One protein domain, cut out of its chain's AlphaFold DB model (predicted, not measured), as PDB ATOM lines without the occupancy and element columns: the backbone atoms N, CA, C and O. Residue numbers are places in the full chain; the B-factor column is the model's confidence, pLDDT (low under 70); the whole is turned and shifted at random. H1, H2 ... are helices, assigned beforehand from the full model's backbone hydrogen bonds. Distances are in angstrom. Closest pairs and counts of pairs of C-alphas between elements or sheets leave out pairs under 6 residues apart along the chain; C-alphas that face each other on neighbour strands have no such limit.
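What this domain is: This is residues 180 to 216 and 227 to 264 of the 276 residues of the protein "Vta1 domain-containing protein" of Hordeum vulgare subsp. vulgare (UniProt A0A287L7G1). One long helix, H3, has two shorter helices on one side: H1 crosses its last part, and H2 folds back beside its first part as a hairpin. The printed part, 75 residues, is all helix, with H1, H2, H3 in chain order and no named strand. It is compact, radius of gyration of the C-alphas 12.6 A, spanning 33 by 29 by 20 A.

Where its parts are: Residues 180 to 197 hold no named element. H1, residues 198 to 208, begins at C-alpha 198 (36.750, -34.763, -12.298). H2 is residues 231 to 239. H3, residues 243 to 264, measures 31.8 A and ends at C-alpha 264 (33.455, -39.361, -0.118).

How they stand to each other: H1 touches H3 residues 254 to 262 alone, opposite ways at a steep tilt of 52 degrees; closest C-alphas, Glu 199 and Ala 258, 4.7 A. H1 and H2 only just touch, with 3 pairs of C-alphas within 8 A; closest, Ile 207 and Leu 231, 5.7 A. H2 and H3, a hairpin, touch through H3 residues 243 to 250 alone; closest C-alphas, Leu 232 and Val 246, 6.3 A. Their shallow tilt of 34 degrees, opposite ways, is only just short of steep. In H1, H2 and H3 every O i to N i+4 pair is within hydrogen-bond range.

The domain as a whole: Residues 217 to 226 are not printed; C-alphas 216 and 227 are 12.6 A apart. The H2 to H3 link is tight. pLDDT is under 70 at residues 180 to 194, 215 to 216 and 227.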
ATOM      1  N   TYR A 180      39.438 -10.543 -10.043       54.53
ATOM      2  CA  TYR A 180      39.093 -10.880  -8.664       54.53
ATOM      3  C   TYR A 180      39.465 -12.318  -8.260       54.53
ATOM      4  O   TYR A 180      38.979 -12.785  -7.238       54.53
ATOM      5  N   ASN A 181      40.344 -13.001  -9.013       63.06
ATOM      6  CA  ASN A 181      40.704 -14.418  -8.811       63.06
ATOM      7  C   ASN A 181      39.499 -15.373  -8.839       63.06
ATOM      8  O   ASN A 181      39.540 -16.407  -8.181       63.06
ATOM      9  N   ILE A 182      38.443 -15.026  -9.580       64.69
ATOM     10  CA  ILE A 182      37.275 -15.894  -9.708       64.69
ATOM     11  C   ILE A 182      37.528 -16.934 -10.799       64.69
ATOM     12  O   ILE A 182      37.836 -16.551 -11.933       64.69
ATOM     13  N   VAL A 183      37.387 -18.225 -10.476       65.75
ATOM     14  CA  VAL A 183      37.568 -19.319 -11.448       65.75
ATOM     15  C   VAL A 183      36.488 -19.209 -12.539       65.75
ATOM     16  O   VAL A 183      35.292 -19.230 -12.230       65.75
ATOM     17  N   PRO A 184      36.856 -19.108 -13.829       61.19
ATOM     18  CA  PRO A 184      35.924 -18.888 -14.933       61.19
ATOM     19  C   PRO A 184      35.210 -20.188 -15.349       61.19
ATOM     20  O   PRO A 184      35.357 -20.670 -16.468       61.19
ATOM     21  N   LEU A 185      34.387 -20.742 -14.456       67.12
ATOM     22  CA  LEU A 185      33.715 -22.043 -14.607       67.12
ATOM     23  C   LEU A 185      32.752 -22.136 -15.814       67.12
ATOM     24  O   LEU A 185      32.414 -23.230 -16.256       67.12
ATOM     25  N   ASN A 186      32.308 -21.006 -16.367       59.56
ATOM     26  CA  ASN A 186      31.310 -20.962 -17.446       59.56
ATOM     27  C   ASN A 186      31.909 -20.749 -18.844       59.56
ATOM     28  O   ASN A 186      31.158 -20.538 -19.797       59.56
ATOM     29  N   PHE A 187      33.236 -20.721 -18.985       56.53
ATOM     30  CA  PHE A 187      33.864 -20.339 -20.246       56.53
ATOM     31  C   PHE A 187      34.317 -21.572 -21.054       56.53
ATOM     32  O   PHE A 187      35.205 -22.298 -20.607       56.53
ATOM     33  N   PRO A 188      33.767 -21.825 -22.258       46.97
ATOM     34  CA  PRO A 188      34.278 -22.878 -23.130       46.97
ATOM     35  C   PRO A 188      35.706 -22.519 -23.561       46.97
ATOM     36  O   PRO A 188      35.920 -21.524 -24.249       46.97
ATOM     37  N   GLY A 189      36.683 -23.302 -23.100       46.31
ATOM     38  CA  GLY A 189      38.110 -23.004 -23.257       46.31
ATOM     39  C   GLY A 189      38.785 -22.442 -22.000       46.31
ATOM     40  O   GLY A 189      39.942 -22.029 -22.076       46.31
ATOM     41  N   SER A 190      38.123 -22.432 -20.832       52.44
ATOM     42  CA  SER A 190      38.802 -22.253 -19.544       52.44
ATOM     43  C   SER A 190      39.679 -23.474 -19.260       52.44
ATOM     44  O   SER A 190      39.353 -24.316 -18.429       52.44
ATOM     45  N   ALA A 191      40.806 -23.585 -19.959       50.19
ATOM     46  CA  ALA A 191      41.838 -24.589 -19.723       50.19
ATOM     47  C   ALA A 191      42.601 -24.316 -18.410       50.19
ATOM     48  O   ALA A 191      43.811 -24.523 -18.312       50.19
ATOM     49  N   GLU A 192      41.920 -23.804 -17.385       58.38
ATOM     50  CA  GLU A 192      42.458 -23.881 -16.043       58.38
ATOM     51  C   GLU A 192      42.451 -25.349 -15.653       58.38
ATOM     52  O   GLU A 192      41.401 -25.987 -15.600       58.38
ATOM     53  N   ALA A 193      43.635 -25.884 -15.358       61.03
ATOM     54  CA  ALA A 193      43.817 -27.276 -14.955       61.03
ATOM     55  C   ALA A 193      42.891 -27.700 -13.796       61.03
ATOM     56  O   ALA A 193      42.660 -28.888 -13.602       61.03
ATOM     57  N   VAL A 194      42.365 -26.733 -13.033       67.00
ATOM     58  CA  VAL A 194      41.373 -26.936 -11.973       67.00
ATOM     59  C   VAL A 194      40.010 -27.364 -12.533       67.00
ATOM     60  O   VAL A 194      39.414 -28.280 -11.986       67.00
ATOM     61  N   VAL A 195      39.529 -26.771 -13.631       70.38
ATOM     62  CA  VAL A 195      38.233 -27.126 -14.251       70.38
ATOM     63  C   VAL A 195      38.270 -28.525 -14.870       70.38
ATOM     64  O   VAL A 195      37.256 -29.214 -14.944       70.38
ATOM     65  N   GLU A 196      39.458 -28.986 -15.264       75.44
ATOM     66  CA  GLU A 196      39.651 -30.337 -15.789       75.44
ATOM     67  C   GLU A 196      39.570 -31.436 -14.718       75.44
ATOM     68  O   GLU A 196      39.437 -32.613 -15.070       75.44
ATOM     69  N   LEU A 197      39.605 -31.078 -13.427       79.62
ATOM     70  CA  LEU A 197      39.487 -32.037 -12.332       79.62
ATOM     71  C   LEU A 197      38.098 -32.702 -12.344       79.62
ATOM     72  O   LEU A 197      37.083 -32.003 -12.430       79.62
ATOM     73  N   PRO A 198      38.019 -34.040 -12.226       82.00
ATOM     74  CA  PRO A 198      36.750 -34.763 -12.298       82.00
ATOM     75  C   PRO A 198      35.765 -34.337 -11.202       82.00
ATOM     76  O   PRO A 198      34.559 -34.322 -11.432       82.00
ATOM     77  N   GLU A 199      36.258 -33.930 -10.033       84.75
ATOM     78  CA  GLU A 199      35.429 -33.470  -8.918       84.75
ATOM     79  C   GLU A 199      34.805 -32.103  -9.198       84.75
ATOM     80  O   GLU A 199      33.660 -31.859  -8.823       84.75
ATOM     81  N   ILE A 200      35.530 -31.236  -9.908       85.75
ATOM     82  CA  ILE A 200      35.019 -29.938 -10.354       85.75
ATOM     83  C   ILE A 200      33.985 -30.142 -11.464       85.75
ATOM     84  O   ILE A 200      32.910 -29.553 -11.390       85.75
ATOM     85  N   LYS A 201      34.237 -31.036 -12.431       84.31
ATOM     86  CA  LYS A 201      33.254 -31.386 -13.475       84.31
ATOM     87  C   LYS A 201      31.964 -31.953 -12.886       84.31
ATOM     88  O   LYS A 201      30.888 -31.474 -13.221       84.31
ATOM     89  N   SER A 202      32.078 -32.898 -11.954       84.94
ATOM     90  CA  SER A 202      30.928 -33.482 -11.255       84.94
ATOM     91  C   SER A 202      30.128 -32.424 -10.486       84.94
ATOM     92  O   SER A 202      28.907 -32.348 -10.606       84.94
ATOM     93  N   ALA A 203      30.815 -31.536  -9.757       88.94
ATOM     94  CA  ALA A 203      30.180 -30.416  -9.068       88.94
ATOM     95  C   ALA A 203      29.464 -29.457 -10.036       88.94
ATOM     96  O   ALA A 203      28.362 -28.997  -9.740       88.94
ATOM     97  N   MET A 204      30.065 -29.171 -11.194       86.56
ATOM     98  CA  MET A 204      29.457 -28.348 -12.241       86.56
ATOM     99  C   MET A 204      28.216 -29.011 -12.847       86.56
ATOM    100  O   MET A 204      27.200 -28.347 -13.035       86.56
ATOM    101  N   ASP A 205      28.263 -30.311 -13.123       86.50
ATOM    102  CA  ASP A 205      27.116 -31.043 -13.662       86.50
ATOM    103  C   ASP A 205      25.970 -31.128 -12.643       86.50
ATOM    104  O   ASP A 205      24.805 -30.970 -13.011       86.50
ATOM    105  N   ALA A 206      26.284 -31.250 -11.349       88.25
ATOM    106  CA  ALA A 206      25.288 -31.218 -10.280       88.25
ATOM    107  C   ALA A 206      24.515 -29.887 -10.231       88.25
ATOM    108  O   ALA A 206      23.298 -29.894 -10.064       88.25
ATOM    109  N   ILE A 207      25.192 -28.747 -10.407       90.00
ATOM    110  CA  ILE A 207      24.540 -27.424 -10.369       90.00
ATOM    111  C   ILE A 207      23.848 -27.063 -11.691       90.00
ATOM    112  O   ILE A 207      22.944 -26.225 -11.702       90.00
ATOM    113  N   ARG A 208      24.254 -27.695 -12.802       88.44
ATOM    114  CA  ARG A 208      23.585 -27.602 -14.109       88.44
ATOM    115  C   ARG A 208      22.294 -28.406 -14.173       88.44
ATOM    116  O   ARG A 208      21.473 -28.136 -15.046       88.44
ATOM    117  N   ASN A 209      22.101 -29.369 -13.274       86.38
ATOM    118  CA  ASN A 209      20.858 -30.117 -13.185       86.38
ATOM    119  C   ASN A 209      19.729 -29.222 -12.646       86.38
ATOM    120  O   ASN A 209      19.474 -29.144 -11.445       86.38
ATOM    121  N   ILE A 210      19.076 -28.518 -13.565       83.31
ATOM    122  CA  ILE A 210      17.940 -27.627 -13.308       83.31
ATOM    123  C   ILE A 210      16.603 -28.262 -13.709       83.31
ATOM    124  O   ILE A 210      15.582 -27.570 -13.796       83.31
ATOM    125  N   ASP A 211      16.602 -29.571 -13.965       77.88
ATOM    126  CA  ASP A 211      15.407 -30.300 -14.357       77.88
ATOM    127  C   ASP A 211      14.365 -30.245 -13.232       77.88
ATOM    128  O   ASP A 211      14.637 -30.525 -12.066       77.88
ATOM    129  N   GLY A 212      13.144 -29.839 -13.585       76.94
ATOM    130  CA  GLY A 212      12.041 -29.693 -12.633       76.94
ATOM    131  C   GLY A 212      11.929 -28.321 -11.961       76.94
ATOM    132  O   GLY A 212      10.968 -28.103 -11.221       76.94
ATOM    133  N   LEU A 213      12.826 -27.364 -12.241       80.69
ATOM    134  CA  LEU A 213      12.622 -25.989 -11.783       80.69
ATOM    135  C   LEU A 213      11.411 -25.345 -12.486       80.69
ATOM    136  O   LEU A 213      11.208 -25.542 -13.691       80.69
ATOM    137  N   PRO A 214      10.607 -24.532 -11.771       77.19
ATOM    138  CA  PRO A 214       9.520 -23.788 -12.386       77.19
ATOM    139  C   PRO A 214      10.035 -22.938 -13.549       77.19
ATOM    140  O   PRO A 214      11.099 -22.313 -13.466       77.19
ATOM    141  N   LYS A 215       9.251 -22.855 -14.630       66.38
ATOM    142  CA  LYS A 215       9.508 -21.854 -15.669       66.38
ATOM    143  C   LYS A 215       9.448 -20.491 -14.994       66.38
ATOM    144  O   LYS A 215       8.397 -20.114 -14.483       66.38
ATOM    145  N   ALA A 216      10.574 -19.787 -14.965       58.56
ATOM    146  CA  ALA A 216      10.655 -18.477 -14.345       58.56
ATOM    147  C   ALA A 216       9.588 -17.575 -14.996       58.56
ATOM    148  O   ALA A 216       9.647 -17.293 -16.196       58.56
ATOM    149  N   SER A 227      21.087 -16.541 -21.525       66.69
ATOM    150  CA  SER A 227      21.031 -18.008 -21.489       66.69
ATOM    151  C   SER A 227      21.096 -18.488 -20.036       66.69
ATOM    152  O   SER A 227      22.022 -18.117 -19.319       66.69
ATOM    153  N   ILE A 228      20.130 -19.302 -19.602       76.38
ATOM    154  CA  ILE A 228      20.165 -19.965 -18.289       76.38
ATOM    155  C   ILE A 228      21.026 -21.215 -18.444       76.38
ATOM    156  O   ILE A 228      20.661 -22.104 -19.211       76.38
ATOM    157  N   TRP A 229      22.170 -21.265 -17.768       78.19
ATOM    158  CA  TRP A 229      23.116 -22.375 -17.899       78.19
ATOM    159  C   TRP A 229      23.179 -23.260 -16.649       78.19
ATOM    160  O   TRP A 229      23.378 -24.464 -16.777       78.19
ATOM    161  N   ASP A 230      22.959 -22.703 -15.456       86.19
ATOM    162  CA  ASP A 230      22.843 -23.466 -14.209       86.19
ATOM    163  C   ASP A 230      21.801 -22.887 -13.240       86.19
ATOM    164  O   ASP A 230      21.127 -21.886 -13.515       86.19
ATOM    165  N   LEU A 231      21.691 -23.526 -12.071       89.62
ATOM    166  CA  LEU A 231      20.837 -23.105 -10.963       89.62
ATOM    167  C   LEU A 231      21.043 -21.634 -10.574       89.62
ATOM    168  O   LEU A 231      20.082 -20.932 -10.264       89.62
ATOM    169  N   LEU A 232      22.284 -21.149 -10.578       89.62
ATOM    170  CA  LEU A 232      22.593 -19.786 -10.158       89.62
ATOM    171  C   LEU A 232      22.196 -18.753 -11.212       89.62
ATOM    172  O   LEU A 232      21.765 -17.663 -10.842       89.62
ATOM    173  N   ASP A 233      22.266 -19.089 -12.502       85.94
ATOM    174  CA  ASP A 233      21.704 -18.243 -13.562       85.94
ATOM    175  C   ASP A 233      20.180 -18.185 -13.459       85.94
ATOM    176  O   ASP A 233      19.593 -17.112 -13.615       85.94
ATOM    177  N   TRP A 234      19.538 -19.313 -13.132       87.00
ATOM    178  CA  TRP A 234      18.095 -19.366 -12.900       87.00
ATOM    179  C   TRP A 234      17.684 -18.494 -11.704       87.00
ATOM    180  O   TRP A 234      16.778 -17.668 -11.824       87.00
ATOM    181  N   LEU A 235      18.394 -18.602 -10.574       87.56
ATOM    182  CA  LEU A 235      18.162 -17.781  -9.381       87.56
ATOM    183  C   LEU A 235      18.450 -16.298  -9.641       87.56
ATOM    184  O   LEU A 235      17.674 -15.430  -9.244       87.56
ATOM    185  N   SER A 236      19.548 -15.997 -10.333       87.25
ATOM    186  CA  SER A 236      19.910 -14.637 -10.734       87.25
ATOM    187  C   SER A 236      18.832 -13.999 -11.591       87.25
ATOM    188  O   SER A 236      18.472 -12.843 -11.367       87.25
ATOM    189  N   LEU A 237      18.281 -14.765 -12.535       82.75
ATOM    190  CA  LEU A 237      17.163 -14.320 -13.342       82.75
ATOM    191  C   LEU A 237      15.958 -14.047 -12.437       82.75
ATOM    192  O   LEU A 237      15.486 -12.916 -12.432       82.75
ATOM    193  N   ALA A 238      15.524 -15.028 -11.635       82.31
ATOM    194  CA  ALA A 238      14.331 -14.955 -10.784       82.31
ATOM    195  C   ALA A 238      14.342 -13.792  -9.774       82.31
ATOM    196  O   ALA A 238      13.316 -13.142  -9.579       82.31
ATOM    197  N   PHE A 239      15.490 -13.520  -9.149       84.38
ATOM    198  CA  PHE A 239      15.615 -12.566  -8.039       84.38
ATOM    199  C   PHE A 239      16.385 -11.284  -8.389       84.38
ATOM    200  O   PHE A 239      16.448 -10.367  -7.573       84.38
ATOM    201  N   GLY A 240      16.967 -11.188  -9.588       83.44
ATOM    202  CA  GLY A 240      17.690  -9.997 -10.041       83.44
ATOM    203  C   GLY A 240      19.061  -9.805  -9.386       83.44
ATOM    204  O   GLY A 240      19.458  -8.672  -9.111       83.44
ATOM    205  N   PHE A 241      19.798 -10.886  -9.116       83.75
ATOM    206  CA  PHE A 241      21.119 -10.780  -8.493       83.75
ATOM    207  C   PHE A 241      22.147 -10.078  -9.395       83.75
ATOM    208  O   PHE A 241      22.135 -10.179 -10.623       83.75
ATOM    209  N   GLN A 242      23.090  -9.375  -8.765       81.75
ATOM    210  CA  GLN A 242      24.229  -8.782  -9.466       81.75
ATOM    211  C   GLN A 242      25.137  -9.880 -10.034       81.75
ATOM    212  O   GLN A 242      25.455 -10.843  -9.336       81.75
ATOM    213  N   LYS A 243      25.614  -9.708 -11.275       77.56
ATOM    214  CA  LYS A 243      26.418 -10.714 -11.994       77.56
ATOM    215  C   LYS A 243      27.653 -11.175 -11.207       77.56
ATOM    216  O   LYS A 243      27.890 -12.371 -11.102       77.56
ATOM    217  N   SER A 244      28.389 -10.245 -10.601       74.19
ATOM    218  CA  SER A 244      29.582 -10.555  -9.802       74.19
ATOM    219  C   SER A 244      29.274 -11.423  -8.581       74.19
ATOM    220  O   SER A 244      30.066 -12.291  -8.227       74.19
ATOM    221  N   ASN A 245      28.114 -11.223  -7.945       83.88
ATOM    222  CA  ASN A 245      27.713 -12.023  -6.788       83.88
ATOM    223  C   ASN A 245      27.410 -13.461  -7.211       83.88
ATOM    224  O   ASN A 245      27.786 -14.396  -6.513       83.88
ATOM    225  N   VAL A 246      26.765 -13.630  -8.365       85.44
ATOM    226  CA  VAL A 246      26.433 -14.939  -8.941       85.44
ATOM    227  C   VAL A 246      27.705 -15.708  -9.285       85.44
ATOM    228  O   VAL A 246      27.835 -16.862  -8.892       85.44
ATOM    229  N   GLU A 247      28.664 -15.063  -9.954       80.75
ATOM    230  CA  GLU A 247      29.958 -15.669 -10.297       80.75
ATOM    231  C   GLU A 247      30.734 -16.099  -9.043       80.75
ATOM    232  O   GLU A 247      31.176 -17.243  -8.956       80.75
ATOM    233  N   ASN A 248      30.813 -15.228  -8.033       83.38
ATOM    234  CA  ASN A 248      31.495 -15.530  -6.773       83.38
ATOM    235  C   ASN A 248      30.838 -16.692  -6.005       83.38
ATOM    236  O   ASN A 248      31.521 -17.558  -5.460       83.38
ATOM    237  N   GLN A 249      29.502 -16.741  -5.960       87.88
ATOM    238  CA  GLN A 249      28.798 -17.842  -5.293       87.88
ATOM    239  C   GLN A 249      28.894 -19.155  -6.076       87.88
ATOM    240  O   GLN A 249      28.942 -20.219  -5.461       87.88
ATOM    241  N   ARG A 250      28.972 -19.095  -7.411       88.62
ATOM    242  CA  ARG A 250      29.182 -20.273  -8.265       88.62
ATOM    243  C   ARG A 250      30.499 -20.946  -7.956       88.62
ATOM    244  O   ARG A 250      30.514 -22.149  -7.714       88.62
ATOM    245  N   GLU A 251      31.572 -20.168  -7.906       85.88
ATOM    246  CA  GLU A 251      32.882 -20.688  -7.536       85.88
ATOM    247  C   GLU A 251      32.856 -21.325  -6.148       85.88
ATOM    248  O   GLU A 251      33.234 -22.485  -6.003       85.88
ATOM    249  N   ASN A 252      32.352 -20.603  -5.143       88.56
ATOM    250  CA  ASN A 252      32.283 -21.115  -3.777       88.56
ATOM    251  C   ASN A 252      31.521 -22.452  -3.707       88.56
ATOM    252  O   ASN A 252      32.006 -23.427  -3.132       88.56
ATOM    253  N   MET A 253      30.352 -22.529  -4.349       89.19
ATOM    254  CA  MET A 253      29.536 -23.741  -4.365       89.19
ATOM    255  C   MET A 253      30.240 -24.905  -5.075       89.19
ATOM    256  O   MET A 253      30.249 -26.018  -4.551       89.19
ATOM    257  N   VAL A 254      30.875 -24.659  -6.223       88.44
ATOM    258  CA  VAL A 254      31.616 -25.694  -6.958       88.44
ATOM    259  C   VAL A 254      32.810 -26.205  -6.154       88.44
ATOM    260  O   VAL A 254      33.000 -27.416  -6.052       88.44
ATOM    261  N   LEU A 255      33.576 -25.317  -5.515       87.88
ATOM    262  CA  LEU A 255      34.706 -25.709  -4.669       87.88
ATOM    263  C   LEU A 255      34.260 -26.526  -3.448       87.88
ATOM    264  O   LEU A 255      34.928 -27.494  -3.082       87.88
ATOM    265  N   LEU A 256      33.128 -26.173  -2.830       90.25
ATOM    266  CA  LEU A 256      32.551 -26.935  -1.721       90.25
ATOM    267  C   LEU A 256      32.117 -28.336  -2.163       90.25
ATOM    268  O   LEU A 256      32.490 -29.317  -1.520       90.25
ATOM    269  N   LEU A 257      31.375 -28.443  -3.266       88.00
ATOM    270  CA  LEU A 257      30.907 -29.724  -3.802       88.00
ATOM    271  C   LEU A 257      32.068 -30.628  -4.237       88.00
ATOM    272  O   LEU A 257      32.060 -31.827  -3.946       88.00
ATOM    273  N   ALA A 258      33.103 -30.063  -4.861       87.31
ATOM    274  CA  ALA A 258      34.309 -30.806  -5.212       87.31
ATOM    275  C   ALA A 258      35.059 -31.296  -3.958       87.31
ATOM    276  O   ALA A 258      35.463 -32.457  -3.887       87.31
ATOM    277  N   ASN A 259      35.174 -30.459  -2.919       88.69
ATOM    278  CA  ASN A 259      35.743 -30.866  -1.628       88.69
ATOM    279  C   ASN A 259      34.944 -31.989  -0.954       88.69
ATOM    280  O   ASN A 259      35.531 -32.875  -0.341       88.69
ATOM    281  N   VAL A 260      33.613 -31.981  -1.043       88.25
ATOM    282  CA  VAL A 260      32.795 -33.089  -0.527       88.25
ATOM    283  C   VAL A 260      33.056 -34.363  -1.332       88.25
ATOM    284  O   VAL A 260      33.332 -35.403  -0.740       88.25
ATOM    285  N   SER A 261      33.071 -34.258  -2.663       83.12
ATOM    286  CA  SER A 261      33.272 -35.389  -3.580       83.12
ATOM    287  C   SER A 261      34.627 -36.082  -3.393       83.12
ATOM    288  O   SER A 261      34.703 -37.308  -3.415       83.12
ATOM    289  N   THR A 262      35.701 -35.318  -3.158       81.75
ATOM    290  CA  THR A 262      37.034 -35.880  -2.844       81.75
ATOM    291  C   THR A 262      37.070 -36.632  -1.512       81.75
ATOM    292  O   THR A 262      37.819 -37.596  -1.356       81.75
ATOM    293  N   ARG A 263      36.273 -36.208  -0.525       80.75
ATOM    294  CA  ARG A 263      36.218 -36.855   0.792       80.75
ATOM    295  C   ARG A 263      35.412 -38.147   0.758       80.75
ATOM    296  O   ARG A 263      35.812 -39.110   1.402       80.75
ATOM    297  N   THR A 264      34.308 -38.173   0.014       72.06
ATOM    298  CA  THR A 264      33.455 -39.361  -0.118       72.06
ATOM    299  C   THR A 264      34.106 -40.436  -0.987       72.06
ATOM    300  O   THR A 264      34.088 -41.601  -0.606       72.06
TER     301      THR A 264